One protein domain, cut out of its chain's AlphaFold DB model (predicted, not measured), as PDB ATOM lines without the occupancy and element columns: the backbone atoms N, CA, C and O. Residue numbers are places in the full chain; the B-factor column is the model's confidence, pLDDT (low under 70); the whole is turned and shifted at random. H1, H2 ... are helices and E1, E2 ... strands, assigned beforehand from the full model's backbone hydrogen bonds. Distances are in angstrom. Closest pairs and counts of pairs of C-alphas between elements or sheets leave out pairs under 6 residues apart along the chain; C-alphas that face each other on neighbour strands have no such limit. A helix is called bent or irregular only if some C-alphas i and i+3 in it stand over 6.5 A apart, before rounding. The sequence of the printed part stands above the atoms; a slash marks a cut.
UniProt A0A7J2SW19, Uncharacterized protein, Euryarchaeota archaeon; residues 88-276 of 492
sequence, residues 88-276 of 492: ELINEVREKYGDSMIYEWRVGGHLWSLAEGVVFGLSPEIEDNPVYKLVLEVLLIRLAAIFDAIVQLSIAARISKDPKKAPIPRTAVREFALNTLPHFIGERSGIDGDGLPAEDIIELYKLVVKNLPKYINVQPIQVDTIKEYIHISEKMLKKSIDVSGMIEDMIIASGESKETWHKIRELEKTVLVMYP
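AT A GLANCE: This is residues 88 to 276 of the 492 residues of an uncharacterized protein of Euryarchaeota archaeon (UniProt A0A7J2SW19). A small three-stranded sheet, E1, E2 and E3, has the long helix H3 crossing one face, with H1 on the opposite face near one end. From H3 the backbone folds back through the kinked H4, then swings away from the sheet in a wide, loose arc of two helical hairpins, H5 with H6 and H7 with H8, before returning as E3. The printed part has 189 residues, with eight named helices and three named strands in the order H1 E1 E2 H2 H3 H4 H5 H6 H7 H8 E3; the class is mostly helix, and the antiparallel sheet runs E1 E2 E3. The whole is loose, with a radius of gyration of the C-alphas of 20.2 A and spans of 59 by 45 by 35 A.

HOW THE PARTS SIT: Begin with H1, residues 88 to 101, on the sheet of E1, residues 102 to 109, E2, residues 112 to 120, and E3, residues 271 to 275; its closest C-alphas to E2 are those of Met 101 and Phe 120, 6.0 A apart. E1 and E2 are an antiparallel hairpin, with N 105 and O 117 at 2.9 A; E2 and E3 are antiparallel, with N 118 and O 273 at 2.9 A. H2, residues 124 to 128, only grazes the sheet. Next find H3, residues 130 to 159, on the opposite face from H1, over E1 and E2 at a height over the sheet of 7.4 A; it runs across the strands, at 68 degrees to E2 on the local plane, and the closest C-alphas of H3 and E2 are those of Ala 144 and Ala 115, 5.3 A apart. H4, residues 170 to 190, touches H3 with residues 171 to 175 alone, at a steep tilt of 55 degrees, opposite ways; look at C-alphas 149 and 172, the closest, 4.5 A apart. H5, residues 198 to 211, and H6, residues 223 to 237, are a helical hairpin at a shallow tilt of 16 degrees, closest at the C-alphas of Ile 202 and Ile 230, 6.5 A. H7, residues 243 to 253, and H8, residues 258 to 267, are another, closest at the C-alphas of Ile 251 and Thr 260, 6.7 A; H6 and H7 are apart. Each O i to N i+4 pair is within hydrogen-bond range in H3, H6, H7 and H8, against 7 of 10 in H1, 12 of 17 in H4, 9 of 10 in H5 and 0 of 1 in H2, where 2 of 2 O i to N i+3 pairs are within range.

IN THESE COORDINATES: Find C-alpha 88 at (25.903, 10.588, 0.800), where H1 begins. H3 runs 43.1 A from C-alpha 130 at (8.812, -14.552, -9.572); E1 spans 22.2 A, E2 24.5 A and H4 28.0 A. H1 and H4 are irregular: C-alphas 96 and 99 are 9.5 A apart, and C-alphas 185 and 188 are 7.3 A apart; H4 has a kink of 73 degrees near residue 183. E3 ends at C-alpha 275, (25.901, 3.645, -16.208).

THE WHOLE: The two C-alphas farthest apart are those of Val 218 and Gly 255, 61.3 A. The printed part has no cut, and its one long link joins H5 to H6. Residues 188 to 193, of which 188 to 190 belong to H4, stand free, as do 239 to 246, of which 243 to 246 belong to H7. The mean pLDDT of the printed part is 86.9; residues 110 to 111, 189 to 194 and 256 are under 70.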
ATOM      1  N   GLU A  88      26.085  10.726  -0.646       78.50
ATOM      2  CA  GLU A  88      25.903  10.588   0.800       78.50
ATOM      3  C   GLU A  88      24.818   9.569   1.126       78.50
ATOM      4  O   GLU A  88      25.029   8.734   1.998       78.50
ATOM      5  N   LEU A  89      23.705   9.596   0.388       81.94
ATOM      6  CA  LEU A  89      22.624   8.626   0.547       81.94
ATOM      7  C   LEU A  89      23.092   7.208   0.182       81.94
ATOM      8  O   LEU A  89      22.826   6.266   0.921       81.94
ATOM      9  N   ILE A  90      23.862   7.062  -0.902       86.88
ATOM     10  CA  ILE A  90      24.501   5.788  -1.270       86.88
ATOM     11  C   ILE A  90      25.390   5.281  -0.127       86.88
ATOM     12  O   ILE A  90      25.289   4.121   0.265       86.88
ATOM     13  N   ASN A  91      26.260   6.134   0.421       83.25
ATOM     14  CA  ASN A  91      27.159   5.734   1.505       83.25
ATOM     15  C   ASN A  91      26.395   5.369   2.778       83.25
ATOM     16  O   ASN A  91      26.754   4.391   3.421       83.25
ATOM     17  N   GLU A  92      25.331   6.097   3.115       83.38
ATOM     18  CA  GLU A  92      24.476   5.780   4.260       83.38
ATOM     19  C   GLU A  92      23.868   4.376   4.136       83.38
ATOM     20  O   GLU A  92      23.957   3.580   5.073       83.38
ATOM     21  N   VAL A  93      23.311   4.039   2.965       84.56
ATOM     22  CA  VAL A  93      22.758   2.701   2.706       84.56
ATOM     23  C   VAL A  93      23.846   1.630   2.838       84.56
ATOM     24  O   VAL A  93      23.640   0.635   3.534       84.56
ATOM     25  N   ARG A  94      25.024   1.851   2.241       85.62
ATOM     26  CA  ARG A  94      26.151   0.901   2.300       85.62
ATOM     27  C   ARG A  94      26.702   0.712   3.710       85.62
ATOM     28  O   ARG A  94      27.008  -0.409   4.098       85.62
ATOM     29  N   GLU A  95      26.854   1.782   4.484       86.38
ATOM     30  CA  GLU A  95      27.359   1.707   5.861       86.38
ATOM     31  C   GLU A  95      26.384   0.974   6.785       86.38
ATOM     32  O   GLU A  95      26.812   0.263   7.695       86.38
ATOM     33  N   LYS A  96      25.077   1.140   6.552       85.50
ATOM     34  CA  LYS A  96      24.029   0.572   7.401       85.50
ATOM     35  C   LYS A  96      23.717  -0.886   7.077       85.50
ATOM     36  O   LYS A  96      23.555  -1.681   7.999       85.50
ATOM     37  N   TYR A  97      23.610  -1.222   5.794       85.00
ATOM     38  CA  TYR A  97      23.135  -2.532   5.342       85.00
ATOM     39  C   TYR A  97      24.216  -3.369   4.644       85.00
ATOM     40  O   TYR A  97      24.008  -4.552   4.399       85.00
ATOM     41  N   GLY A  98      25.387  -2.800   4.343       84.88
ATOM     42  CA  GLY A  98      26.406  -3.490   3.554       84.88
ATOM     43  C   GLY A  98      25.889  -3.832   2.157       84.88
ATOM     44  O   GLY A  98      25.180  -3.034   1.543       84.88
ATOM     45  N   ASP A  99      26.226  -5.029   1.680       85.88
ATOM     46  CA  ASP A  99      25.851  -5.499   0.341       85.88
ATOM     47  C   ASP A  99      24.459  -6.160   0.298       85.88
ATOM     48  O   ASP A  99      23.938  -6.425  -0.780       85.88
ATOM     49  N   SER A 100      23.799  -6.383   1.446       90.00
ATOM     50  CA  SER A 100      22.497  -7.076   1.491       90.00
ATOM     51  C   SER A 100      21.330  -6.249   0.940       90.00
ATOM     52  O   SER A 100      20.240  -6.775   0.756       90.00
ATOM     53  N   MET A 101      21.534  -4.948   0.726       91.12
ATOM     54  CA  MET A 101      20.553  -4.019   0.150       91.12
ATOM     55  C   MET A 101      21.101  -3.363  -1.122       91.12
ATOM     56  O   MET A 101      20.861  -2.179  -1.375       91.12
ATOM     57  N   ILE A 102      21.904  -4.105  -1.883       92.25
ATOM     58  CA  ILE A 102      22.477  -3.656  -3.147       92.25
ATOM     59  C   ILE A 102      22.079  -4.650  -4.231       92.25
ATOM     60  O   ILE A 102      22.571  -5.772  -4.259       92.25
ATOM     61  N   TYR A 103      21.217  -4.215  -5.145       93.50
ATOM     62  CA  TYR A 103      20.831  -4.994  -6.313       93.50
ATOM     63  C   TYR A 103      21.587  -4.494  -7.545       93.50
ATOM     64  O   TYR A 103      21.349  -3.378  -8.015       93.50
ATOM     65  N   GLU A 104      22.515  -5.295  -8.064       92.06
ATOM     66  CA  GLU A 104      23.190  -5.016  -9.336       92.06
ATOM     67  C   GLU A 104      22.406  -5.629 -10.496       92.06
ATOM     68  O   GLU A 104      21.906  -6.746 -10.394       92.06
ATOM     69  N   TRP A 105      22.324  -4.916 -11.617       91.81
ATOM     70  CA  TRP A 105      21.611  -5.395 -12.795       91.81
ATOM     71  C   TRP A 105      22.316  -5.019 -14.095       91.81
ATOM     72  O   TRP A 105      23.063  -4.041 -14.186       91.81
ATOM     73  N   ARG A 106      22.044  -5.815 -15.129       89.75
ATOM     74  CA  ARG A 106      22.595  -5.672 -16.477       89.75
ATOM     75  C   ARG A 106      21.510  -6.010 -17.487       89.75
ATOM     76  O   ARG A 106      20.899  -7.069 -17.396       89.75
ATOM     77  N   VAL A 107      21.300  -5.142 -18.474       89.19
ATOM     78  CA  VAL A 107      20.425  -5.435 -19.620       89.19
ATOM     79  C   VAL A 107      21.272  -5.585 -20.875       89.19
ATOM     80  O   VAL A 107      21.975  -4.660 -21.285       89.19
ATOM     81  N   GLY A 108      21.206  -6.767 -21.487       82.19
ATOM     82  CA  GLY A 108      21.975  -7.127 -22.674       82.19
ATOM     83  C   GLY A 108      22.057  -8.633 -22.902       82.19
ATOM     84  O   GLY A 108      21.547  -9.418 -22.107       82.19
ATOM     85  N   GLY A 109      22.710  -9.031 -23.993       72.94
ATOM     86  CA  GLY A 109      23.088 -10.421 -24.242       72.94
ATOM     87  C   GLY A 109      24.473 -10.757 -23.681       72.94
ATOM     88  O   GLY A 109      25.180  -9.906 -23.149       72.94
ATOM     89  N   HIS A 110      24.921 -11.999 -23.858       57.19
ATOM     90  CA  HIS A 110      26.293 -12.379 -23.489       57.19
ATOM     91  C   HIS A 110      27.368 -11.610 -24.272       57.19
ATOM     92  O   HIS A 110      28.448 -11.376 -23.750       57.19
ATOM     93  N   LEU A 111      27.060 -11.190 -25.504       60.34
ATOM     94  CA  LEU A 111      28.005 -10.517 -26.405       60.34
ATOM     95  C   LEU A 111      27.830  -8.995 -26.474       60.34
ATOM     96  O   LEU A 111      28.571  -8.328 -27.187       60.34
ATOM     97  N   TRP A 112      26.828  -8.435 -25.797       73.06
ATOM     98  CA  TRP A 112      26.546  -7.002 -25.856       73.06
ATOM     99  C   TRP A 112      25.786  -6.552 -24.619       73.06
ATOM    100  O   TRP A 112      25.022  -7.304 -24.023       73.06
ATOM    101  N   SER A 113      25.954  -5.302 -24.210       84.50
ATOM    102  CA  SER A 113      25.183  -4.738 -23.102       84.50
ATOM    103  C   SER A 113      24.692  -3.362 -23.460       84.50
ATOM    104  O   SER A 113      25.409  -2.604 -24.101       84.50
ATOM    105  N   LEU A 114      23.448  -3.078 -23.092       87.25
ATOM    106  CA  LEU A 114      22.815  -1.790 -23.332       87.25
ATOM    107  C   LEU A 114      23.119  -0.833 -22.185       87.25
ATOM    108  O   LEU A 114      23.565   0.288 -22.402       87.25
ATOM    109  N   ALA A 115      22.893  -1.300 -20.960       92.19
ATOM    110  CA  ALA A 115      23.162  -0.555 -19.745       92.19
ATOM    111  C   ALA A 115      23.397  -1.513 -18.580       92.19
ATOM    112  O   ALA A 115      22.928  -2.658 -18.574       92.19
ATOM    113  N   GLU A 116      24.087  -0.998 -17.579       92.19
ATOM    114  CA  GLU A 116      24.216  -1.618 -16.274       92.19
ATOM    115  C   GLU A 116      23.782  -0.628 -15.196       92.19
ATOM    116  O   GLU A 116      23.728   0.590 -15.410       92.19
ATOM    117  N   GLY A 117      23.472  -1.147 -14.015       92.56
ATOM    118  CA  GLY A 117      23.095  -0.299 -12.907       92.56
ATOM    119  C   GLY A 117      23.138  -0.992 -11.561       92.56
ATOM    120  O   GLY A 117      23.333  -2.199 -11.443       92.56
ATOM    121  N   VAL A 118      22.949  -0.174 -10.534       93.62
ATOM    122  CA  VAL A 118      22.875  -0.594  -9.139       93.62
ATOM    123  C   VAL A 118      21.692   0.106  -8.485       93.62
ATOM    124  O   VAL A 118      21.541   1.321  -8.620       93.62
ATOM    125  N   VAL A 119      20.869  -0.650  -7.765       93.88
ATOM    126  CA  VAL A 119      19.808  -0.133  -6.903       93.88
ATOM    127  C   VAL A 119      20.237  -0.318  -5.451       93.88
ATOM    128  O   VAL A 119      20.262  -1.430  -4.929       93.88
ATOM    129  N   PHE A 120      20.591   0.782  -4.796       92.75
ATOM    130  CA  PHE A 120      20.835   0.817  -3.357       92.75
ATOM    131  C   PHE A 120      19.496   0.915  -2.627       92.75
ATOM    132  O   PHE A 120      18.654   1.718  -3.022       92.75
ATOM    133  N   GLY A 121      19.320   0.137  -1.561       90.88
ATOM    134  CA  GLY A 121      18.057   0.023  -0.826       90.88
ATOM    135  C   GLY A 121      17.170  -1.129  -1.311       90.88
ATOM    136  O   GLY A 121      16.032  -1.237  -0.868       90.88
ATOM    137  N   LEU A 122      17.680  -1.994  -2.197       92.69
ATOM    138  CA  LEU A 122      16.956  -3.138  -2.750       92.69
ATOM    139  C   LEU A 122      17.743  -4.430  -2.516       92.69
ATOM    140  O   LEU A 122      18.902  -4.523  -2.914       92.69
ATOM    141  N   SER A 123      17.123  -5.418  -1.866       91.94
ATOM    142  CA  SER A 123      17.753  -6.725  -1.635       91.94
ATOM    143  C   SER A 123      17.806  -7.551  -2.928       91.94
ATOM    144  O   SER A 123      16.791  -7.603  -3.628       91.94
ATOM    145  N   PRO A 124      18.917  -8.258  -3.218       91.56
ATOM    146  CA  PRO A 124      18.983  -9.247  -4.298       91.56
ATOM    147  C   PRO A 124      17.928 -10.352  -4.219       91.56
ATOM    148  O   PRO A 124      17.478 -10.845  -5.249       91.56
ATOM    149  N   GLU A 125      17.471 -10.682  -3.010       93.44
ATOM    150  CA  GLU A 125      16.425 -11.684  -2.758       93.44
ATOM    151  C   GLU A 125      15.057 -11.274  -3.337       93.44
ATOM    152  O   GLU A 125      14.126 -12.076  -3.365       93.44
ATOM    153  N   ILE A 126      14.901 -10.040  -3.845       92.50
ATOM    154  CA  ILE A 126      13.682  -9.635  -4.561       92.50
ATOM    155  C   ILE A 126      13.379 -10.550  -5.757       92.50
ATOM    156  O   ILE A 126      12.211 -10.744  -6.101       92.50
ATOM    157  N   GLU A 127      14.415 -11.138  -6.362       91.12
ATOM    158  CA  GLU A 127      14.268 -12.070  -7.479       91.12
ATOM    159  C   GLU A 127      13.654 -13.420  -7.089       91.12
ATOM    160  O   GLU A 127      13.106 -14.101  -7.959       91.12
ATOM    161  N   ASP A 128      13.678 -13.789  -5.804       92.56
ATOM    162  CA  ASP A 128      13.076 -15.037  -5.318       92.56
ATOM    163  C   ASP A 128      11.546 -15.013  -5.447       92.56
ATOM    164  O   ASP A 128      10.892 -16.057  -5.524       92.56
ATOM    165  N   ASN A 129      10.956 -13.813  -5.516       91.12
ATOM    166  CA  ASN A 129       9.561 -13.645  -5.886       91.12
ATOM    167  C   ASN A 129       9.438 -13.531  -7.419       91.12
ATOM    168  O   ASN A 129       9.766 -12.484  -7.984       91.12
ATOM    169  N   PRO A 130       8.866 -14.537  -8.110       89.25
ATOM    170  CA  PRO A 130       8.812 -14.552  -9.572       89.25
ATOM    171  C   PRO A 130       7.987 -13.401 -10.164       89.25
ATOM    172  O   PRO A 130       8.231 -12.983 -11.292       89.25
ATOM    173  N   VAL A 131       7.015 -12.866  -9.415       89.50
ATOM    174  CA  VAL A 131       6.202 -11.726  -9.860       89.50
ATOM    175  C   VAL A 131       7.013 -10.434  -9.787       89.50
ATOM    176  O   VAL A 131       6.975  -9.639 -10.723       89.50
ATOM    177  N   TYR A 132       7.767 -10.232  -8.704       91.44
ATOM    178  CA  TYR A 132       8.638  -9.063  -8.572       91.44
ATOM    179  C   TYR A 132       9.777  -9.107  -9.575       91.44
ATOM    180  O   TYR A 132      10.031  -8.095 -10.220       91.44
ATOM    181  N   LYS A 133      10.379 -10.282  -9.777       92.00
ATOM    182  CA  LYS A 133      11.378 -10.500 -10.819       92.00
ATOM    183  C   LYS A 133      10.864 -10.080 -12.196       92.00
ATOM    184  O   LYS A 133      11.486  -9.243 -12.836       92.00
ATOM    185  N   LEU A 134       9.699 -10.585 -12.612       90.75
ATOM    186  CA  LEU A 134       9.114 -10.255 -13.915       90.75
ATOM    187  C   LEU A 134       8.856  -8.746 -14.077       90.75
ATOM    188  O   LEU A 134       9.171  -8.169 -15.116       90.75
ATOM    189  N   VAL A 135       8.291  -8.093 -13.056       91.75
ATOM    190  CA  VAL A 135       8.052  -6.637 -13.080       91.75
ATOM    191  C   VAL A 135       9.365  -5.876 -13.179       91.75
ATOM    192  O   VAL A 135       9.495  -4.973 -14.004       91.75
ATOM    193  N   LEU A 136      10.337  -6.249 -12.349       93.56
ATOM    194  CA  LEU A 136      11.635  -5.602 -12.290       93.56
ATOM    195  C   LEU A 136      12.372  -5.743 -13.625       93.56
ATOM    196  O   LEU A 136      12.856  -4.745 -14.146       93.56
ATOM    197  N   GLU A 137      12.372  -6.926 -14.238       91.44
ATOM    198  CA  GLU A 137      12.947  -7.160 -15.567       91.44
ATOM    199  C   GLU A 137      12.340  -6.224 -16.624       91.44
ATOM    200  O   GLU A 137      13.076  -5.534 -17.334       91.44
ATOM    201  N   VAL A 138      11.006  -6.130 -16.700       92.19
ATOM    202  CA  VAL A 138      10.320  -5.241 -17.655       92.19
ATOM    203  C   VAL A 138      10.701  -3.773 -17.424       92.19
ATOM    204  O   VAL A 138      11.017  -3.057 -18.380       92.19
ATOM    205  N   LEU A 139      10.712  -3.322 -16.165       93.56
ATOM    206  CA  LEU A 139      11.052  -1.944 -15.805       93.56
ATOM    207  C   LEU A 139      12.519  -1.613 -16.104       93.56
ATOM    208  O   LEU A 139      12.807  -0.563 -16.679       93.56
ATOM    209  N   LEU A 140      13.450  -2.502 -15.762       93.62
ATOM    210  CA  LEU A 140      14.882  -2.289 -15.966       93.62
ATOM    211  C   LEU A 140      15.265  -2.326 -17.446       93.62
ATOM    212  O   LEU A 140      16.060  -1.495 -17.886       93.62
ATOM    213  N   ILE A 141      14.648  -3.204 -18.248       92.69
ATOM    214  CA  ILE A 141      14.801  -3.186 -19.712       92.69
ATOM    215  C   ILE A 141      14.320  -1.847 -20.275       92.69
ATOM    216  O   ILE A 141      14.997  -1.245 -21.117       92.69
ATOM    217  N   ARG A 142      13.172  -1.348 -19.799       92.19
ATOM    218  CA  ARG A 142      12.640  -0.059 -20.247       92.19
ATOM    219  C   ARG A 142      13.559   1.097 -19.865       92.19
ATOM    220  O   ARG A 142      13.855   1.938 -20.714       92.19
ATOM    221  N   LEU A 143      14.044   1.110 -18.626       93.62
ATOM    222  CA  LEU A 143      14.999   2.100 -18.139       93.62
ATOM    223  C   LEU A 143      16.293   2.070 -18.954       93.62
ATOM    224  O   LEU A 143      16.743   3.127 -19.384       93.62
ATOM    225  N   ALA A 144      16.858   0.892 -19.231       94.31
ATOM    226  CA  ALA A 144      18.066   0.752 -20.045       94.31
ATOM    227  C   ALA A 144      17.908   1.381 -21.438       94.31
ATOM    228  O   ALA A 144      18.788   2.116 -21.883       94.31
ATOM    229  N   ALA A 145      16.769   1.151 -22.100       93.38
ATOM    230  CA  ALA A 145      16.482   1.737 -23.411       93.38
ATOM    231  C   ALA A 145      16.354   3.269 -23.354       93.38
ATOM    232  O   ALA A 145      16.913   3.972 -24.197       93.38
ATOM    233  N   ILE A 146      15.668   3.798 -22.333       93.81
ATOM    234  CA  ILE A 146      15.555   5.246 -22.103       93.81
ATOM    235  C   ILE A 146      16.936   5.854 -21.819       93.81
ATOM    236  O   ILE A 146      17.274   6.908 -22.361       93.81
ATOM    237  N   PHE A 147      17.751   5.188 -21.003       95.12
ATOM    238  CA  PHE A 147      19.101   5.629 -20.680       95.12
ATOM    239  C   PHE A 147      19.999   5.678 -21.918       95.12
ATOM    240  O   PHE A 147      20.632   6.708 -22.146       95.12
ATOM    241  N   ASP A 148      20.001   4.641 -22.761       92.94
ATOM    242  CA  ASP A 148      20.757   4.650 -24.021       92.94
ATOM    243  C   ASP A 148      20.309   5.804 -24.938       92.94
ATOM    244  O   ASP A 148      21.137   6.563 -25.442       92.94
ATOM    245  N   ALA A 149      19.001   6.049 -25.070       94.56
ATOM    246  CA  ALA A 149      18.494   7.204 -25.817       94.56
ATOM    247  C   ALA A 149      19.019   8.551 -25.275       94.56
ATOM    248  O   ALA A 149      19.407   9.422 -26.061       94.56
ATOM    249  N   ILE A 150      19.075   8.724 -23.948       95.00
ATOM    250  CA  ILE A 150      19.640   9.922 -23.301       95.00
ATOM    251  C   ILE A 150      21.148  10.030 -23.568       95.00
ATOM    252  O   ILE A 150      21.644  11.118 -23.879       95.00
ATOM    253  N   VAL A 151      21.884   8.919 -23.480       91.94
ATOM    254  CA  VAL A 151      23.323   8.864 -23.767       91.94
ATOM    255  C   VAL A 151      23.595   9.279 -25.212       91.94
ATOM    256  O   VAL A 151      24.416  10.168 -25.442       91.94
ATOM    257  N   GLN A 152      22.853   8.733 -26.176       92.75
ATOM    258  CA  GLN A 152      22.974   9.081 -27.594       92.75
ATOM    259  C   GLN A 152      22.678  10.564 -27.852       92.75
ATOM    260  O   GLN A 152      23.407  11.221 -28.600       92.75
ATOM    261  N   LEU A 153      21.653  11.131 -27.202       94.19
ATOM    262  CA  LEU A 153      21.377  12.571 -27.266       94.19
ATOM    263  C   LEU A 153      22.543  13.394 -26.706       94.19
ATOM    264  O   LEU A 153      22.936  14.395 -27.306       94.19
ATOM    265  N   SER A 154      23.129  12.965 -25.584       91.25
ATOM    266  CA  SER A 154      24.288  13.631 -24.983       91.25
ATOM    267  C   SER A 154      25.506  13.596 -25.906       91.25
ATOM    268  O   SER A 154      26.171  14.616 -26.086       91.25
ATOM    269  N   ILE A 155      25.782  12.447 -26.528       90.50
ATOM    270  CA  ILE A 155      26.869  12.277 -27.497       90.50
ATOM    271  C   ILE A 155      26.652  13.201 -28.699       90.50
ATOM    272  O   ILE A 155      27.542  13.985 -29.030       90.50
ATOM    273  N   ALA A 156      25.461  13.183 -29.305       91.88
ATOM    274  CA  ALA A 156      25.132  14.044 -30.439       91.88
ATOM    275  C   ALA A 156      25.290  15.537 -30.100       91.88
ATOM    276  O   ALA A 156      25.864  16.298 -30.883       91.88
ATOM    277  N   ALA A 157      24.850  15.948 -28.907       90.88
ATOM    278  CA  ALA A 157      24.997  17.318 -28.428       90.88
ATOM    279  C   ALA A 157      26.464  17.721 -28.198       90.88
ATOM    280  O   ALA A 157      26.815  18.866 -28.465       90.88
ATOM    281  N   ARG A 158      27.323  16.804 -27.724       89.50
ATOM    282  CA  ARG A 158      28.758  17.059 -27.484       89.50
ATOM    283  C   ARG A 158      29.585  17.095 -28.767       89.50
ATOM    284  O   ARG A 158      30.542  17.858 -28.844       89.50
ATOM    285  N   ILE A 159      29.245  16.258 -29.748       89.50
ATOM    286  CA  ILE A 159      29.931  16.223 -31.048       89.50
ATOM    287  C   ILE A 159      29.571  17.465 -31.874       89.50
ATOM    288  O   ILE A 159      30.403  17.988 -32.619       89.50
ATOM    289  N   SER A 160      28.343  17.967 -31.736       87.50
ATOM    290  CA  SER A 160      27.935  19.193 -32.409       87.50
ATOM    291  C   SER A 160      28.557  20.430 -31.759       87.50
ATOM    292  O   SER A 160      28.463  20.639 -30.554       87.50
ATOM    293  N   LYS A 161      29.120  21.327 -32.577       82.25
ATOM    294  CA  LYS A 161      29.566  22.659 -32.118       82.25
ATOM    295  C   LYS A 161      28.393  23.561 -31.700       82.25
ATOM    296  O   LYS A 161      28.602  24.529 -30.976       82.25
ATOM    297  N   ASP A 162      27.182  23.256 -32.173       88.31
ATOM    298  CA  ASP A 162      25.930  23.938 -31.832       88.31
ATOM    299  C   ASP A 162      24.856  22.887 -31.490       88.31
ATOM    300  O   ASP A 162      24.367  22.201 -32.398       88.31
ATOM    301  N   PRO A 163      24.454  22.742 -30.213       84.94
ATOM    302  CA  PRO A 163      23.443  21.769 -29.803       84.94
ATOM    303  C   PRO A 163      22.108  21.902 -30.547       84.94
ATOM    304  O   PRO A 163      21.410  20.909 -30.717       84.94
ATOM    305  N   LYS A 164      21.761  23.097 -31.052       87.00
ATOM    306  CA  LYS A 164      20.521  23.315 -31.820       87.00
ATOM    307  C   LYS A 164      20.539  22.657 -33.199       87.00
ATOM    308  O   LYS A 164      19.484  22.458 -33.790       87.00
ATOM    309  N   LYS A 165      21.730  22.356 -33.721       88.62
ATOM    310  CA  LYS A 165      21.954  21.703 -35.019       88.62
ATOM    311  C   LYS A 165      22.468  20.273 -34.870       88.62
ATOM    312  O   LYS A 165      22.890  19.678 -35.859       88.62
ATOM    313  N   ALA A 166      22.489  19.745 -33.645       90.44
ATOM    314  CA  ALA A 166      22.921  18.380 -33.408       90.44
ATOM    315  C   ALA A 166      22.006  17.398 -34.165       90.44
ATOM    316  O   ALA A 166      20.788  17.599 -34.195       90.44
ATOM    317  N   PRO A 167      22.568  16.347 -34.785       90.06
ATOM    318  CA  PRO A 167      21.757  15.316 -35.418       90.06
ATOM    319  C   PRO A 167      20.904  14.610 -34.360       90.06
ATOM    320  O   PRO A 167      21.362  14.374 -33.243       90.06
ATOM    321  N   ILE A 168      19.669  14.253 -34.713       92.88
ATOM    322  CA  ILE A 168      18.767  13.535 -33.807       92.88
ATOM    323  C   ILE A 168      19.074  12.035 -33.914       92.88
ATOM    324  O   ILE A 168      18.892  11.461 -34.991       92.88
ATOM    325  N   PRO A 169      19.523  11.369 -32.834       94.62
ATOM    326  CA  PRO A 169      19.821   9.943 -32.876       94.62
ATOM    327  C   PRO A 169      18.568   9.105 -33.137       94.62
ATOM    328  O   PRO A 169      17.520   9.324 -32.526       94.62
ATOM    329  N   ARG A 170      18.684   8.079 -33.987       94.06
ATOM    330  CA  ARG A 170      17.571   7.165 -34.302       94.06
ATOM    331  C   ARG A 170      17.028   6.457 -33.057       94.06
ATOM    332  O   ARG A 170      15.815   6.307 -32.937       94.06
ATOM    333  N   THR A 171      17.903   6.076 -32.125       93.12
ATOM    334  CA  THR A 171      17.519   5.494 -30.829       93.12
ATOM    335  C   THR A 171      16.610   6.434 -30.041       93.12
ATOM    336  O   THR A 171      15.569   6.011 -29.550       93.12
ATOM    337  N   ALA A 172      16.936   7.729 -29.994       94.38
ATOM    338  CA  ALA A 172      16.118   8.717 -29.297       94.38
ATOM    339  C   ALA A 172      14.734   8.881 -29.940       94.38
ATOM    340  O   ALA A 172      13.735   8.947 -29.229       94.38
ATOM    341  N   VAL A 173      14.652   8.876 -31.277       95.56
ATOM    342  CA  VAL A 173      13.364   8.912 -31.996       95.56
ATOM    343  C   VAL A 173      12.527   7.665 -31.705       95.56
ATOM    344  O   VAL A 173      11.327   7.777 -31.462       95.56
ATOM    345  N   ARG A 174      13.151   6.479 -31.706       94.56
ATOM    346  CA  ARG A 174      12.477   5.218 -31.374       94.56
ATOM    347  C   ARG A 174      11.880   5.271 -29.968       94.56
ATOM    348  O   ARG A 174      10.696   4.982 -29.809       94.56
ATOM    349  N   GLU A 175      12.671   5.659 -28.970       94.81
ATOM    350  CA  GLU A 175      12.190   5.727 -27.587       94.81
ATOM    351  C   GLU A 175      11.151   6.823 -27.377       94.81
ATOM    352  O   GLU A 175      10.191   6.608 -26.641       94.81
ATOM    353  N   PHE A 176      11.280   7.961 -28.058       93.81
ATOM    354  CA  PHE A 176      10.252   8.998 -28.062       93.81
ATOM    355  C   PHE A 176       8.910   8.455 -28.580       93.81
ATOM    356  O   PHE A 176       7.886   8.585 -27.906       93.81
ATOM    357  N   ALA A 177       8.916   7.775 -29.731       93.50
ATOM    358  CA  ALA A 177       7.710   7.179 -30.303       93.50
ATOM    359  C   ALA A 177       7.083   6.136 -29.357       93.50
ATOM    360  O   ALA A 177       5.883   6.180 -29.096       93.50
ATOM    361  N   LEU A 178       7.896   5.243 -28.782       90.75
ATOM    362  CA  LEU A 178       7.417   4.213 -27.853       90.75
ATOM    363  C   LEU A 178       6.876   4.781 -26.530       90.75
ATOM    364  O   LEU A 178       5.953   4.204 -25.966       90.75
ATOM    365  N   ASN A 179       7.436   5.885 -26.022       89.81
ATOM    366  CA  ASN A 179       6.978   6.513 -24.774       89.81
ATOM    367  C   ASN A 179       5.798   7.464 -24.968       89.81
ATOM    368  O   ASN A 179       5.195   7.860 -23.982       89.81
ATOM    369  N   THR A 180       5.424   7.814 -26.203       88.69
ATOM    370  CA  THR A 180       4.334   8.774 -26.447       88.69
ATOM    371  C   THR A 180       3.030   8.345 -25.777       88.69
ATOM    372  O   THR A 180       2.405   9.142 -25.084       88.69
ATOM    373  N   LEU A 181       2.622   7.087 -25.962       84.31
ATOM    374  CA  LEU A 181       1.371   6.597 -25.390       84.31
ATOM    375  C   LEU A 181       1.442   6.538 -23.851       84.31
ATOM    376  O   LEU A 181       0.632   7.236 -23.243       84.31
ATOM    377  N   PRO A 182       2.413   5.833 -23.217       84.38
ATOM    378  CA  PRO A 182       2.585   5.850 -21.759       84.38
ATOM    379  C   PRO A 182       2.656   7.257 -21.160       84.38
ATOM    380  O   PRO A 182       2.071   7.506 -20.108       84.38
ATOM    381  N   HIS A 183       3.309   8.192 -21.856       83.44
ATOM    382  CA  HIS A 183       3.443   9.568 -21.399       83.44
ATOM    383  C   HIS A 183       2.086  10.257 -21.230       83.44
ATOM    384  O   HIS A 183       1.869  10.919 -20.224       83.44
ATOM    385  N   PHE A 184       1.159  10.110 -22.182       81.81
ATOM    386  CA  PHE A 184      -0.131  10.808 -22.130       81.81
ATOM    387  C   PHE A 184      -1.214  10.086 -21.329       81.81
ATOM    388  O   PHE A 184      -2.100  10.754 -20.807       81.81
ATOM    389  N   ILE A 185      -1.186   8.757 -21.240       81.31
ATOM    390  CA  ILE A 185      -2.229   8.000 -20.522       81.31
ATOM    391  C   ILE A 185      -1.851   7.679 -19.072       81.31
ATOM    392  O   ILE A 185      -2.730   7.357 -18.280       81.31
ATOM    393  N   GLY A 186      -0.552   7.713 -18.757       75.50
ATOM    394  CA  GLY A 186      -0.006   7.274 -17.477       75.50
ATOM    395  C   GLY A 186       0.871   8.332 -16.823       75.50
ATOM    396  O   GLY A 186       0.496   8.870 -15.797       75.50
ATOM    397  N   GLU A 187       2.039   8.646 -17.392       70.44
ATOM    398  CA  GLU A 187       3.053   9.447 -16.683       70.44
ATOM    399  C   GLU A 187       2.625  10.903 -16.480       70.44
ATOM    400  O   GLU A 187       2.562  11.384 -15.359       70.44
ATOM    401  N   ARG A 188       2.337  11.639 -17.558       72.56
ATOM    402  CA  ARG A 188       1.996  13.064 -17.476       72.56
ATOM    403  C   ARG A 188       0.661  13.272 -16.791       72.56
ATOM    404  O   ARG A 188       0.542  14.169 -15.967       72.56
ATOM    405  N   SER A 189      -0.300  12.457 -17.193       61.72
ATOM    406  CA  SER A 189      -1.651  12.483 -16.671       61.72
ATOM    407  C   SER A 189      -1.766  11.621 -15.433       61.72
ATOM    408  O   SER A 189      -2.852  11.171 -15.215       61.72
ATOM    409  N   GLY A 190      -0.706  11.278 -14.696       59.84
ATOM    410  CA  GLY A 190      -0.816  10.514 -13.444       59.84
ATOM    411  C   GLY A 190       0.135  10.998 -12.354       59.84
ATOM    412  O   GLY A 190       0.186  10.413 -11.275       59.84
ATOM    413  N   ILE A 191       0.879  12.080 -12.614       62.06
ATOM    414  CA  ILE A 191       1.794  12.719 -11.657       62.06
ATOM    415  C   ILE A 191       1.054  13.247 -10.421       62.06
ATOM    416  O   ILE A 191       1.651  13.288  -9.346       62.06
ATOM    417  N   ASP A 192      -0.216  13.637 -10.543       62.41
ATOM    418  CA  ASP A 192      -1.070  14.046  -9.418       62.41
ATOM    419  C   ASP A 192      -2.189  13.030  -9.112       62.41
ATOM    420  O   ASP A 192      -3.096  13.314  -8.326       62.41
ATOM    421  N   GLY A 193      -2.095  11.827  -9.689       62.34
ATOM    422  CA  GLY A 193      -3.085  10.764  -9.542       62.34
ATOM    423  C   GLY A 193      -4.257  10.833 -10.528       62.34
ATOM    424  O   GLY A 193      -5.174  10.027 -10.396       62.34
ATOM    425  N   ASP A 194      -4.241  11.727 -11.527       69.62
ATOM    426  CA  ASP A 194      -5.283  11.847 -12.564       69.62
ATOM    427  C   ASP A 194      -5.213  10.795 -13.696       69.62
ATOM    428  O   ASP A 194      -5.913  10.896 -14.710       69.62
ATOM    429  N   GLY A 195      -4.380   9.765 -13.510       78.31
ATOM    430  CA  GLY A 195      -4.010   8.798 -14.547       78.31
ATOM    431  C   GLY A 195      -5.015   7.705 -14.721       78.31
ATOM    432  O   GLY A 195      -5.843   7.453 -13.847       78.31
ATOM    433  N   LEU A 196      -4.916   7.010 -15.856       84.00
ATOM    434  CA  LEU A 196      -5.665   5.775 -15.982       84.00
ATOM    435  C   LEU A 196      -5.175   4.804 -14.898       84.00
ATOM    436  O   LEU A 196      -3.973   4.516 -14.843       84.00
ATOM    437  N   PRO A 197      -6.074   4.294 -14.042       86.06
ATOM    438  CA  PRO A 197      -5.714   3.275 -13.074       86.06
ATOM    439  C   PRO A 197      -5.290   1.990 -13.799       86.06
ATOM    440  O   PRO A 197      -5.527   1.808 -15.001       86.06
ATOM    441  N   ALA A 198      -4.638   1.082 -13.074       88.75
ATOM    442  CA  ALA A 198      -4.071  -0.133 -13.657       88.75
ATOM    443  C   ALA A 198      -5.127  -0.982 -14.398       88.75
ATOM    444  O   ALA A 198      -4.828  -1.550 -15.450       88.75
ATOM    445  N   GLU A 199      -6.360  -1.018 -13.892       90.25
ATOM    446  CA  GLU A 199      -7.534  -1.641 -14.510       90.25
ATOM    447  C   GLU A 199      -7.775  -1.108 -15.931       90.25
ATOM    448  O   GLU A 199      -7.857  -1.878 -16.891       90.25
ATOM    449  N   ASP A 200      -7.842   0.215 -16.074       90.75
ATOM    450  CA  ASP A 200      -8.181   0.883 -17.332       90.75
ATOM    451  C   ASP A 200      -7.024   0.815 -18.336       90.75
ATOM    452  O   ASP A 200      -7.247   0.685 -19.543       90.75
ATOM    453  N   ILE A 201      -5.776   0.827 -17.851       90.81
ATOM    454  CA  ILE A 201      -4.588   0.586 -18.684       90.81
ATOM    455  C   ILE A 201      -4.634  -0.827 -19.285       90.81
ATOM    456  O   ILE A 201      -4.366  -1.005 -20.478       90.81
ATOM    457  N   ILE A 202      -4.993  -1.838 -18.487       92.19
ATOM    458  CA  ILE A 202      -5.129  -3.220 -18.965       92.19
ATOM    459  C   ILE A 202      -6.239  -3.321 -20.020       92.19
ATOM    460  O   ILE A 202      -6.031  -3.946 -21.066       92.19
ATOM    461  N   GLU A 203      -7.393  -2.687 -19.794       92.56
ATOM    462  CA  GLU A 203      -8.484  -2.658 -20.777       92.56
ATOM    463  C   GLU A 203      -8.080  -1.951 -22.077       92.56
ATOM    464  O   GLU A 203      -8.331  -2.465 -23.174       92.56
ATOM    465  N   LEU A 204      -7.367  -0.826 -21.987       91.25
ATOM    466  CA  LEU A 204      -6.817  -0.152 -23.160       91.25
ATOM    467  C   LEU A 204      -5.877  -1.075 -23.945       91.25
ATOM    468  O   LEU A 204      -5.996  -1.178 -25.169       91.25
ATOM    469  N   TYR A 205      -4.970  -1.788 -23.272       91.31
ATOM    470  CA  TYR A 205      -4.063  -2.710 -23.953       91.31
ATOM    471  C   TYR A 205      -4.797  -3.867 -24.636       91.31
ATOM    472  O   TYR A 205      -4.421  -4.238 -25.751       91.31
ATOM    473  N   LYS A 206      -5.886  -4.389 -24.058       93.12
ATOM    474  CA  LYS A 206      -6.745  -5.377 -24.738       93.12
ATOM    475  C   LYS A 206      -7.337  -4.818 -26.031       93.12
ATOM    476  O   LYS A 206      -7.331  -5.507 -27.056       93.12
ATOM    477  N   LEU A 207      -7.825  -3.575 -26.005       92.88
ATOM    478  CA  LEU A 207      -8.372  -2.904 -27.187       92.88
ATOM    479  C   LEU A 207      -7.304  -2.686 -28.262       92.88
ATOM    480  O   LEU A 207      -7.561  -2.944 -29.439       92.88
ATOM    481  N   VAL A 208      -6.099  -2.264 -27.870       90.44
ATOM    482  CA  VAL A 208      -4.968  -2.092 -28.792       90.44
ATOM    483  C   VAL A 208      -4.602  -3.428 -29.435       90.44
ATOM    484  O   VAL A 208      -4.583  -3.536 -30.659       90.44
ATOM    485  N   VAL A 209      -4.395  -4.475 -28.632       92.38
ATOM    486  CA  VAL A 209      -3.983  -5.804 -29.112       92.38
ATOM    487  C   VAL A 209      -5.000  -6.435 -30.051       92.38
ATOM    488  O   VAL A 209      -4.611  -7.082 -31.023       92.38
ATOM    489  N   LYS A 210      -6.299  -6.215 -29.820       91.19
ATOM    490  CA  LYS A 210      -7.366  -6.690 -30.711       91.19
ATOM    491  C   LYS A 210      -7.250  -6.127 -32.133       91.19
ATOM    492  O   LYS A 210      -7.686  -6.782 -33.075       91.19
ATOM    493  N   ASN A 211      -6.674  -4.934 -32.278       91.25
ATOM    494  CA  ASN A 211      -6.554  -4.221 -33.548       91.25
ATOM    495  C   ASN A 211      -5.118  -4.212 -34.105       91.25
ATOM    496  O   ASN A 211      -4.885  -3.633 -35.166       91.25
ATOM    497  N   LEU A 212      -4.152  -4.838 -33.421       90.06
ATOM    498  CA  LEU A 212      -2.771  -4.896 -33.894       90.06
ATOM    499  C   LEU A 212      -2.651  -5.821 -35.118       90.06
ATOM    500  O   LEU A 212      -3.125  -6.962 -35.082       90.06
ATOM    501  N   PRO A 213      -1.985  -5.378 -36.200       90.00
ATOM    502  CA  PRO A 213      -1.687  -6.257 -37.318       90.00
ATOM    503  C   PRO A 213      -0.675  -7.330 -36.891       90.00
ATOM    504  O   PRO A 213       0.135  -7.124 -35.990       90.00
ATOM    505  N   LYS A 214      -0.674  -8.479 -37.574       87.31
ATOM    506  CA  LYS A 214       0.342  -9.524 -37.339       87.31
ATOM    507  C   LYS A 214       1.737  -9.116 -37.825       87.31
ATOM    508  O   LYS A 214       2.723  -9.646 -37.328       87.31
ATOM    509  N   TYR A 215       1.810  -8.191 -38.784       89.12
ATOM    510  CA  TYR A 215       3.052  -7.736 -39.404       89.12
ATOM    511  C   TYR A 215       3.014  -6.231 -39.676       89.12
ATOM    512  O   TYR A 215       1.976  -5.699 -40.070       89.12
ATOM    513  N   ILE A 216       4.163  -5.568 -39.546       88.88
ATOM    514  CA  ILE A 216       4.404  -4.212 -40.056       88.88
ATOM    515  C   ILE A 216       5.695  -4.257 -40.870       88.88
ATOM    516  O   ILE A 216       6.741  -4.600 -40.331       88.88
ATOM    517  N   ASN A 217       5.639  -3.919 -42.163       85.31
ATOM    518  CA  ASN A 217       6.801  -3.961 -43.065       85.31
ATOM    519  C   ASN A 217       7.592  -5.282 -42.958       85.31
ATOM    520  O   ASN A 217       8.805  -5.268 -42.767       85.31
ATOM    521  N   VAL A 218       6.888  -6.419 -43.036       83.50
ATOM    522  CA  VAL A 218       7.448  -7.787 -42.935       83.50
ATOM    523  C   VAL A 218       7.928  -8.182 -41.526       83.50
ATOM    524  O   VAL A 218       8.117  -9.363 -41.255       83.50
ATOM    525  N   GLN A 219       8.031  -7.247 -40.578       85.31
ATOM    526  CA  GLN A 219       8.392  -7.560 -39.194       85.31
ATOM    527  C   GLN A 219       7.189  -8.149 -38.442       85.31
ATOM    528  O   GLN A 219       6.144  -7.487 -38.378       85.31
ATOM    529  N   PRO A 220       7.297  -9.368 -37.881       90.06
ATOM    530  CA  PRO A 220       6.221  -9.970 -37.110       90.06
ATOM    531  C   PRO A 220       6.028  -9.241 -35.778       90.06
ATOM    532  O   PRO A 220       6.986  -8.952 -35.062       90.06
ATOM    533  N   ILE A 221       4.773  -8.992 -35.415       89.38
ATOM    534  CA  ILE A 221       4.401  -8.539 -34.074       89.38
ATOM    535  C   ILE A 221       4.063  -9.773 -33.245       89.38
ATOM    536  O   ILE A 221       3.223 -10.586 -33.636       89.38
ATOM    537  N   GLN A 222       4.682  -9.898 -32.072       90.94
ATOM    538  CA  GLN A 222       4.440 -10.991 -31.126       90.94
ATOM    539  C   GLN A 222       3.116 -10.801 -30.365       90.94
ATOM    540  O   GLN A 222       3.081 -10.687 -29.144       90.94
ATOM    541  N   VAL A 223       2.004 -10.738 -31.102       89.94
ATOM    542  CA  VAL A 223       0.662 -10.457 -30.568       89.94
ATOM    543  C   VAL A 223       0.284 -11.428 -29.449       89.94
ATOM    544  O   VAL A 223      -0.286 -11.009 -28.444       89.94
ATOM    545  N   ASP A 224       0.609 -12.712 -29.598       90.00
ATOM    546  CA  ASP A 224       0.255 -13.725 -28.601       90.00
ATOM    547  C   ASP A 224       1.068 -13.576 -27.309       90.00
ATOM    548  O   ASP A 224       0.504 -13.708 -26.225       90.00
ATOM    549  N   THR A 225       2.333 -13.158 -27.403       91.81
ATOM    550  CA  THR A 225       3.138 -12.774 -26.236       91.81
ATOM    551  C   THR A 225       2.532 -11.562 -25.529       91.81
ATOM    552  O   THR A 225       2.380 -11.577 -24.313       91.81
ATOM    553  N   ILE A 226       2.097 -10.529 -26.262       91.75
ATOM    554  CA  ILE A 226       1.465  -9.352 -25.637       91.75
ATOM    555  C   ILE A 226       0.177  -9.756 -24.897       91.75
ATOM    556  O   ILE A 226      -0.058  -9.302 -23.778       91.75
ATOM    557  N   LYS A 227      -0.643 -10.648 -25.474       92.94
ATOM    558  CA  LYS A 227      -1.842 -11.180 -24.797       92.94
ATOM    559  C   LYS A 227      -1.503 -11.916 -23.504       92.94
ATOM    560  O   LYS A 227      -2.230 -11.775 -22.524       92.94
ATOM    561  N   GLU A 228      -0.428 -12.698 -23.498       92.75
ATOM    562  CA  GLU A 228       0.027 -13.401 -22.300       92.75
ATOM    563  C   GLU A 228       0.422 -12.414 -21.192       92.75
ATOM    564  O   GLU A 228      -0.031 -12.560 -20.057       92.75
ATOM    565  N   TYR A 229       1.160 -11.353 -21.528       92.06
ATOM    566  CA  TYR A 229       1.511 -10.291 -20.578       92.06
ATOM    567  C   TYR A 229       0.282  -9.552 -20.036       92.06
ATOM    568  O   TYR A 229       0.223  -9.255 -18.842       92.06
ATOM    569  N   ILE A 230      -0.733  -9.302 -20.871       93.50
ATOM    570  CA  ILE A 230      -2.015  -8.729 -20.426       93.50
ATOM    571  C   ILE A 230      -2.694  -9.658 -19.409       93.50
ATOM    572  O   ILE A 230      -3.090  -9.209 -18.337       93.50
ATOM    573  N   HIS A 231      -2.775 -10.961 -19.696       92.00
ATOM    574  CA  HIS A 231      -3.379 -11.949 -18.788       92.00
ATOM    575  C   HIS A 231      -2.626 -12.074 -17.459       92.00
ATOM    576  O   HIS A 231      -3.229 -12.217 -16.392       92.00
ATOM    577  N   ILE A 232      -1.292 -12.019 -17.499       91.75
ATOM    578  CA  ILE A 232      -0.463 -11.982 -16.289       91.75
ATOM    579  C   ILE A 232      -0.759 -10.706 -15.492       91.75
ATOM    580  O   ILE A 232      -0.982 -10.794 -14.284       91.75
ATOM    581  N   SER A 233      -0.859  -9.555 -16.161       92.06
ATOM    582  CA  SER A 233      -1.166  -8.263 -15.530       92.06
ATOM    583  C   SER A 233      -2.519  -8.285 -14.810       92.06
ATOM    584  O   SER A 233      -2.615  -7.841 -13.670       92.06
ATOM    585  N   GLU A 234      -3.552  -8.898 -15.397       93.06
ATOM    586  CA  GLU A 234      -4.857  -9.072 -14.738       93.06
ATOM    587  C   GLU A 234      -4.774  -9.927 -13.469       93.06
ATOM    588  O   GLU A 234      -5.425  -9.646 -12.459       93.06
ATOM    589  N   LYS A 235      -3.993 -11.013 -13.511       92.19
ATOM    590  CA  LYS A 235      -3.782 -11.875 -12.340       92.19
ATOM    591  C   LYS A 235      -3.012 -11.151 -11.244       92.19
ATOM    592  O   LYS A 235      -3.291 -11.386 -10.070       92.19
ATOM    593  N   MET A 236      -2.045 -10.324 -11.632       91.62
ATOM    594  CA  MET A 236      -1.260  -9.506 -10.716       91.62
ATOM    595  C   MET A 236      -2.124  -8.444 -10.048       91.62
ATOM    596  O   MET A 236      -2.090  -8.344  -8.829       91.62
ATOM    597  N   LEU A 237      -2.957  -7.739 -10.816       91.44
ATOM    598  CA  LEU A 237      -3.852  -6.702 -10.307       91.44
ATOM    599  C   LEU A 237      -4.823  -7.237  -9.244       91.44
ATOM    600  O   LEU A 237      -5.014  -6.640  -8.195       91.44
ATOM    601  N   LYS A 238      -5.359  -8.448  -9.434       90.38
ATOM    602  CA  LYS A 238      -6.222  -9.101  -8.425       90.38
ATOM    603  C   LYS A 238      -5.524  -9.389  -7.092       90.38
ATOM    604  O   LYS A 238      -6.195  -9.711  -6.116       90.38
ATOM    605  N   LYS A 239      -4.192  -9.370  -7.072       88.62
ATOM    606  CA  LYS A 239      -3.356  -9.657  -5.904       88.62
ATOM    607  C   LYS A 239      -2.532  -8.447  -5.467       88.62
ATOM    608  O   LYS A 239      -1.753  -8.581  -4.525       88.62
ATOM    609  N   SER A 240      -2.642  -7.314  -6.161       89.06
ATOM    610  CA  SER A 240      -1.883  -6.124  -5.814       89.06
ATOM    611  C   SER A 240      -2.451  -5.500  -4.552       89.06
ATOM    612  O   SER A 240      -3.653  -5.548  -4.296       89.06
ATOM    613  N   ILE A 241      -1.559  -4.908  -3.775       88.00
ATOM    614  CA  ILE A 241      -1.888  -4.142  -2.582       88.00
ATOM    615  C   ILE A 241      -1.482  -2.694  -2.827       88.00
ATOM    616  O   ILE A 241      -0.473  -2.440  -3.489       88.00
ATOM    617  N   ASP A 242      -2.260  -1.762  -2.293       84.44
ATOM    618  CA  ASP A 242      -1.895  -0.351  -2.300       84.44
ATOM    619  C   ASP A 242      -0.880  -0.084  -1.184       84.44
ATOM    620  O   ASP A 242      -1.232   0.166  -0.031       84.44
ATOM    621  N   VAL A 243       0.404  -0.204  -1.525       86.00
ATOM    622  CA  VAL A 243       1.504   0.023  -0.577       86.00
ATOM    623  C   VAL A 243       1.496   1.467  -0.069       86.00
ATOM    624  O   VAL A 243       1.752   1.683   1.114       86.00
ATOM    625  N   SER A 244       1.169   2.439  -0.925       79.12
ATOM    626  CA  SER A 244       1.110   3.855  -0.549       79.12
ATOM    627  C   SER A 244      -0.015   4.103   0.453       79.12
ATOM    628  O   SER A 244       0.244   4.644   1.528       79.12
ATOM    629  N   GLY A 245      -1.224   3.610   0.171       81.50
ATOM    630  CA  GLY A 245      -2.355   3.687   1.099       81.50
ATOM    631  C   GLY A 245      -2.074   2.997   2.438       81.50
ATOM    632  O   GLY A 245      -2.365   3.548   3.497       81.50
ATOM    633  N   MET A 246      -1.403   1.838   2.430       84.62
ATOM    634  CA  MET A 246      -0.979   1.170   3.670       84.62
ATOM    635  C   MET A 246      -0.009   2.023   4.502       84.62
ATOM    636  O   MET A 246      -0.092   2.025   5.732       84.62
ATOM    637  N   ILE A 247       0.922   2.731   3.855       82.12
ATOM    638  CA  ILE A 247       1.852   3.643   4.531       82.12
ATOM    639  C   ILE A 247       1.089   4.837   5.118       82.12
ATOM    640  O   ILE A 247       1.320   5.191   6.277       82.12
ATOM    641  N   GLU A 248       0.162   5.427   4.364       78.81
ATOM    642  CA  GLU A 248      -0.682   6.537   4.824       78.81
ATOM    643  C   GLU A 248      -1.524   6.146   6.045       78.81
ATOM    644  O   GLU A 248      -1.491   6.839   7.067       78.81
ATOM    645  N   ASP A 249      -2.184   4.988   6.004       80.56
ATOM    646  CA  ASP A 249      -2.964   4.455   7.123       80.56
ATOM    647  C   ASP A 249      -2.100   4.240   8.375       80.56
ATOM    648  O   ASP A 249      -2.514   4.565   9.492       80.56
ATOM    649  N   MET A 250      -0.867   3.746   8.209       79.69
ATOM    650  CA  MET A 250       0.085   3.604   9.317       79.69
ATOM    651  C   MET A 250       0.482   4.959   9.918       79.69
ATOM    652  O   MET A 250       0.604   5.074  11.144       79.69
ATOM    653  N   ILE A 251       0.676   5.991   9.092       78.44
ATOM    654  CA  ILE A 251       0.985   7.350   9.561       78.44
ATOM    655  C   ILE A 251      -0.186   7.893  10.383       78.44
ATOM    656  O   ILE A 251       0.029   8.323  11.524       78.44
ATOM    657  N   ILE A 252      -1.404   7.812   9.840       78.06
ATOM    658  CA  ILE A 252      -2.638   8.300  10.469       78.06
ATOM    659  C   ILE A 252      -2.884   7.577  11.797       78.06
ATOM    660  O   ILE A 252      -3.054   8.224  12.832       78.06
ATOM    661  N   ALA A 253      -2.829   6.241  11.803       79.25
ATOM    662  CA  ALA A 253      -3.048   5.431  13.001       79.25
ATOM    663  C   ALA A 253      -2.002   5.697  14.097       79.25
ATOM    664  O   ALA A 253      -2.298   5.582  15.286       79.25
ATOM    665  N   SER A 254      -0.780   6.082  13.713       76.50
ATOM    666  CA  SER A 254       0.286   6.430  14.656       76.50
ATOM    667  C   SER A 254       0.225   7.869  15.187       76.50
ATOM    668  O   SER A 254       1.101   8.260  15.963       76.50
ATOM    669  N   GLY A 255      -0.770   8.663  14.773       75.56
ATOM    670  CA  GLY A 255      -0.904  10.069  15.161       75.56
ATOM    671  C   GLY A 255       0.284  10.921  14.714       75.56
ATOM    672  O   GLY A 255       0.729  11.786  15.465       75.56
ATOM    673  N   GLU A 256       0.845  10.620  13.536       69.75
ATOM    674  CA  GLU A 256       2.026  11.293  12.980       69.75
ATOM    675  C   GLU A 256       3.262  11.245  13.896       69.75
ATOM    676  O   GLU A 256       4.068  12.182  13.951       69.75
ATOM    677  N   SER A 257       3.453  10.139  14.623       77.00
ATOM    678  CA  SER A 257       4.617  10.006  15.498       77.00
ATOM    679  C   SER A 257       5.920  10.199  14.708       77.00
ATOM    680  O   SER A 257       6.135   9.621  13.636       77.00
ATOM    681  N   LYS A 258       6.837  11.002  15.259       73.12
ATOM    682  CA  LYS A 258       8.139  11.282  14.635       73.12
ATOM    683  C   LYS A 258       8.951  10.005  14.379       73.12
ATOM    684  O   LYS A 258       9.753   9.962  13.449       73.12
ATOM    685  N   GLU A 259       8.756   8.975  15.200       78.88
ATOM    686  CA  GLU A 259       9.425   7.682  15.059       78.88
ATOM    687  C   GLU A 259       8.871   6.875  13.876       78.88
ATOM    688  O   GLU A 259       9.653   6.332  13.096       78.88
ATOM    689  N   THR A 260       7.547   6.849  13.693       77.56
ATOM    690  CA  THR A 260       6.899   6.212  12.532       77.56
ATOM    691  C   THR A 260       7.342   6.886  11.238       77.56
ATOM    692  O   THR A 260       7.795   6.215  10.314       77.56
ATOM    693  N   TRP A 261       7.323   8.222  11.213       73.75
ATOM    694  CA  TRP A 261       7.819   9.013  10.087       73.75
ATOM    695  C   TRP A 261       9.279   8.723   9.755       73.75
ATOM    696  O   TRP A 261       9.644   8.646   8.584       73.75
ATOM    697  N   HIS A 262      10.129   8.554  10.771       77.94
ATOM    698  CA  HIS A 262      11.521   8.192  10.537       77.94
ATOM    699  C   HIS A 262      11.629   6.795   9.919       77.94
ATOM    700  O   HIS A 262      12.385   6.630   8.967       77.94
ATOM    701  N   LYS A 263      10.878   5.803  10.412       80.88
ATOM    702  CA  LYS A 263      10.899   4.437   9.864       80.88
ATOM    703  C   LYS A 263      10.437   4.399   8.407       80.88
ATOM    704  O   LYS A 263      11.108   3.776   7.599       80.88
ATOM    705  N   ILE A 264       9.366   5.111   8.062       78.12
ATOM    706  CA  ILE A 264       8.856   5.178   6.683       78.12
ATOM    707  C   ILE A 264       9.882   5.821   5.753       78.12
ATOM    708  O   ILE A 264      10.259   5.222   4.752       78.12
ATOM    709  N   ARG A 265      10.435   6.978   6.138       77.50
ATOM    710  CA  ARG A 265      11.482   7.635   5.343       77.50
ATOM    711  C   ARG A 265      12.703   6.753   5.136       77.50
ATOM    712  O   ARG A 265      13.357   6.883   4.117       77.50
ATOM    713  N   GLU A 266      13.036   5.895   6.099       80.12
ATOM    714  CA  GLU A 266      14.124   4.927   5.945       80.12
ATOM    715  C   GLU A 266      13.786   3.809   4.955       80.12
ATOM    716  O   GLU A 266      14.685   3.365   4.249       80.12
ATOM    717  N   LEU A 267      12.529   3.359   4.894       79.25
ATOM    718  CA  LEU A 267      12.075   2.343   3.934       79.25
ATOM    719  C   LEU A 267      12.072   2.868   2.493       79.25
ATOM    720  O   LEU A 267      12.318   2.110   1.565       79.25
ATOM    721  N   GLU A 268      11.843   4.167   2.310       79.75
ATOM    722  CA  GLU A 268      11.816   4.820   0.994       79.75
ATOM    723  C   GLU A 268      13.207   5.240   0.482       79.75
ATOM    724  O   GLU A 268      13.328   5.776  -0.623       79.75
ATOM    725  N   LYS A 269      14.280   5.020   1.262       85.44
ATOM    726  CA  LYS A 269      15.658   5.352   0.861       85.44
ATOM    727  C   LYS A 269      16.184   4.383  -0.194       85.44
ATOM    728  O   LYS A 269      17.000   3.509   0.093       85.44
ATOM    729  N   THR A 270      15.788   4.632  -1.434       88.69
ATOM    730  CA  THR A 270      16.249   3.892  -2.608       88.69
ATOM    731  C   THR A 270      17.005   4.815  -3.558       88.69
ATOM    732  O   THR A 270      16.563   5.926  -3.853       88.69
ATOM    733  N   VAL A 271      18.156   4.363  -4.060       91.94
ATOM    734  CA  VAL A 271      18.938   5.085  -5.073       91.94
ATOM    735  C   VAL A 271      19.200   4.177  -6.258       91.94
ATOM    736  O   VAL A 271      19.895   3.175  -6.129       91.94
ATOM    737  N   LEU A 272      18.714   4.576  -7.430       93.25
ATOM    738  CA  LEU A 272      19.066   3.953  -8.701       93.25
ATOM    739  C   LEU A 272      20.256   4.688  -9.329       93.25
ATOM    740  O   LEU A 272      20.198   5.891  -9.590       93.25
ATOM    741  N   VAL A 273      21.324   3.948  -9.611       93.00
ATOM    742  CA  VAL A 273      22.471   4.399 -10.399       93.00
ATOM    743  C   VAL A 273      22.487   3.615 -11.703       93.00
ATOM    744  O   VAL A 273      22.433   2.390 -11.688       93.00
ATOM    745  N   MET A 274      22.585   4.319 -12.826       93.38
ATOM    746  CA  MET A 274      22.690   3.727 -14.161       93.38
ATOM    747  C   MET A 274      23.958   4.224 -14.837       93.38
ATOM    748  O   MET A 274      24.297   5.407 -14.733       93.38
ATOM    749  N   TYR A 275      24.656   3.332 -15.527       90.75
ATOM    750  CA  TYR A 275      25.901   3.645 -16.208       90.75
ATOM    751  C   TYR A 275      26.030   2.845 -17.518       90.75
ATOM    752  O   TYR A 275      25.371   1.814 -17.688       90.75
ATOM    753  N   PRO A 276      26.825   3.335 -18.495       88.56
ATOM    754  CA  PRO A 276      27.099   2.579 -19.714       88.56
ATOM    755  C   PRO A 276      27.767   1.238 -19.385       88.56
ATOM    756  O   PRO A 276      28.382   1.129 -18.328       88.56
TER     757      PRO A 276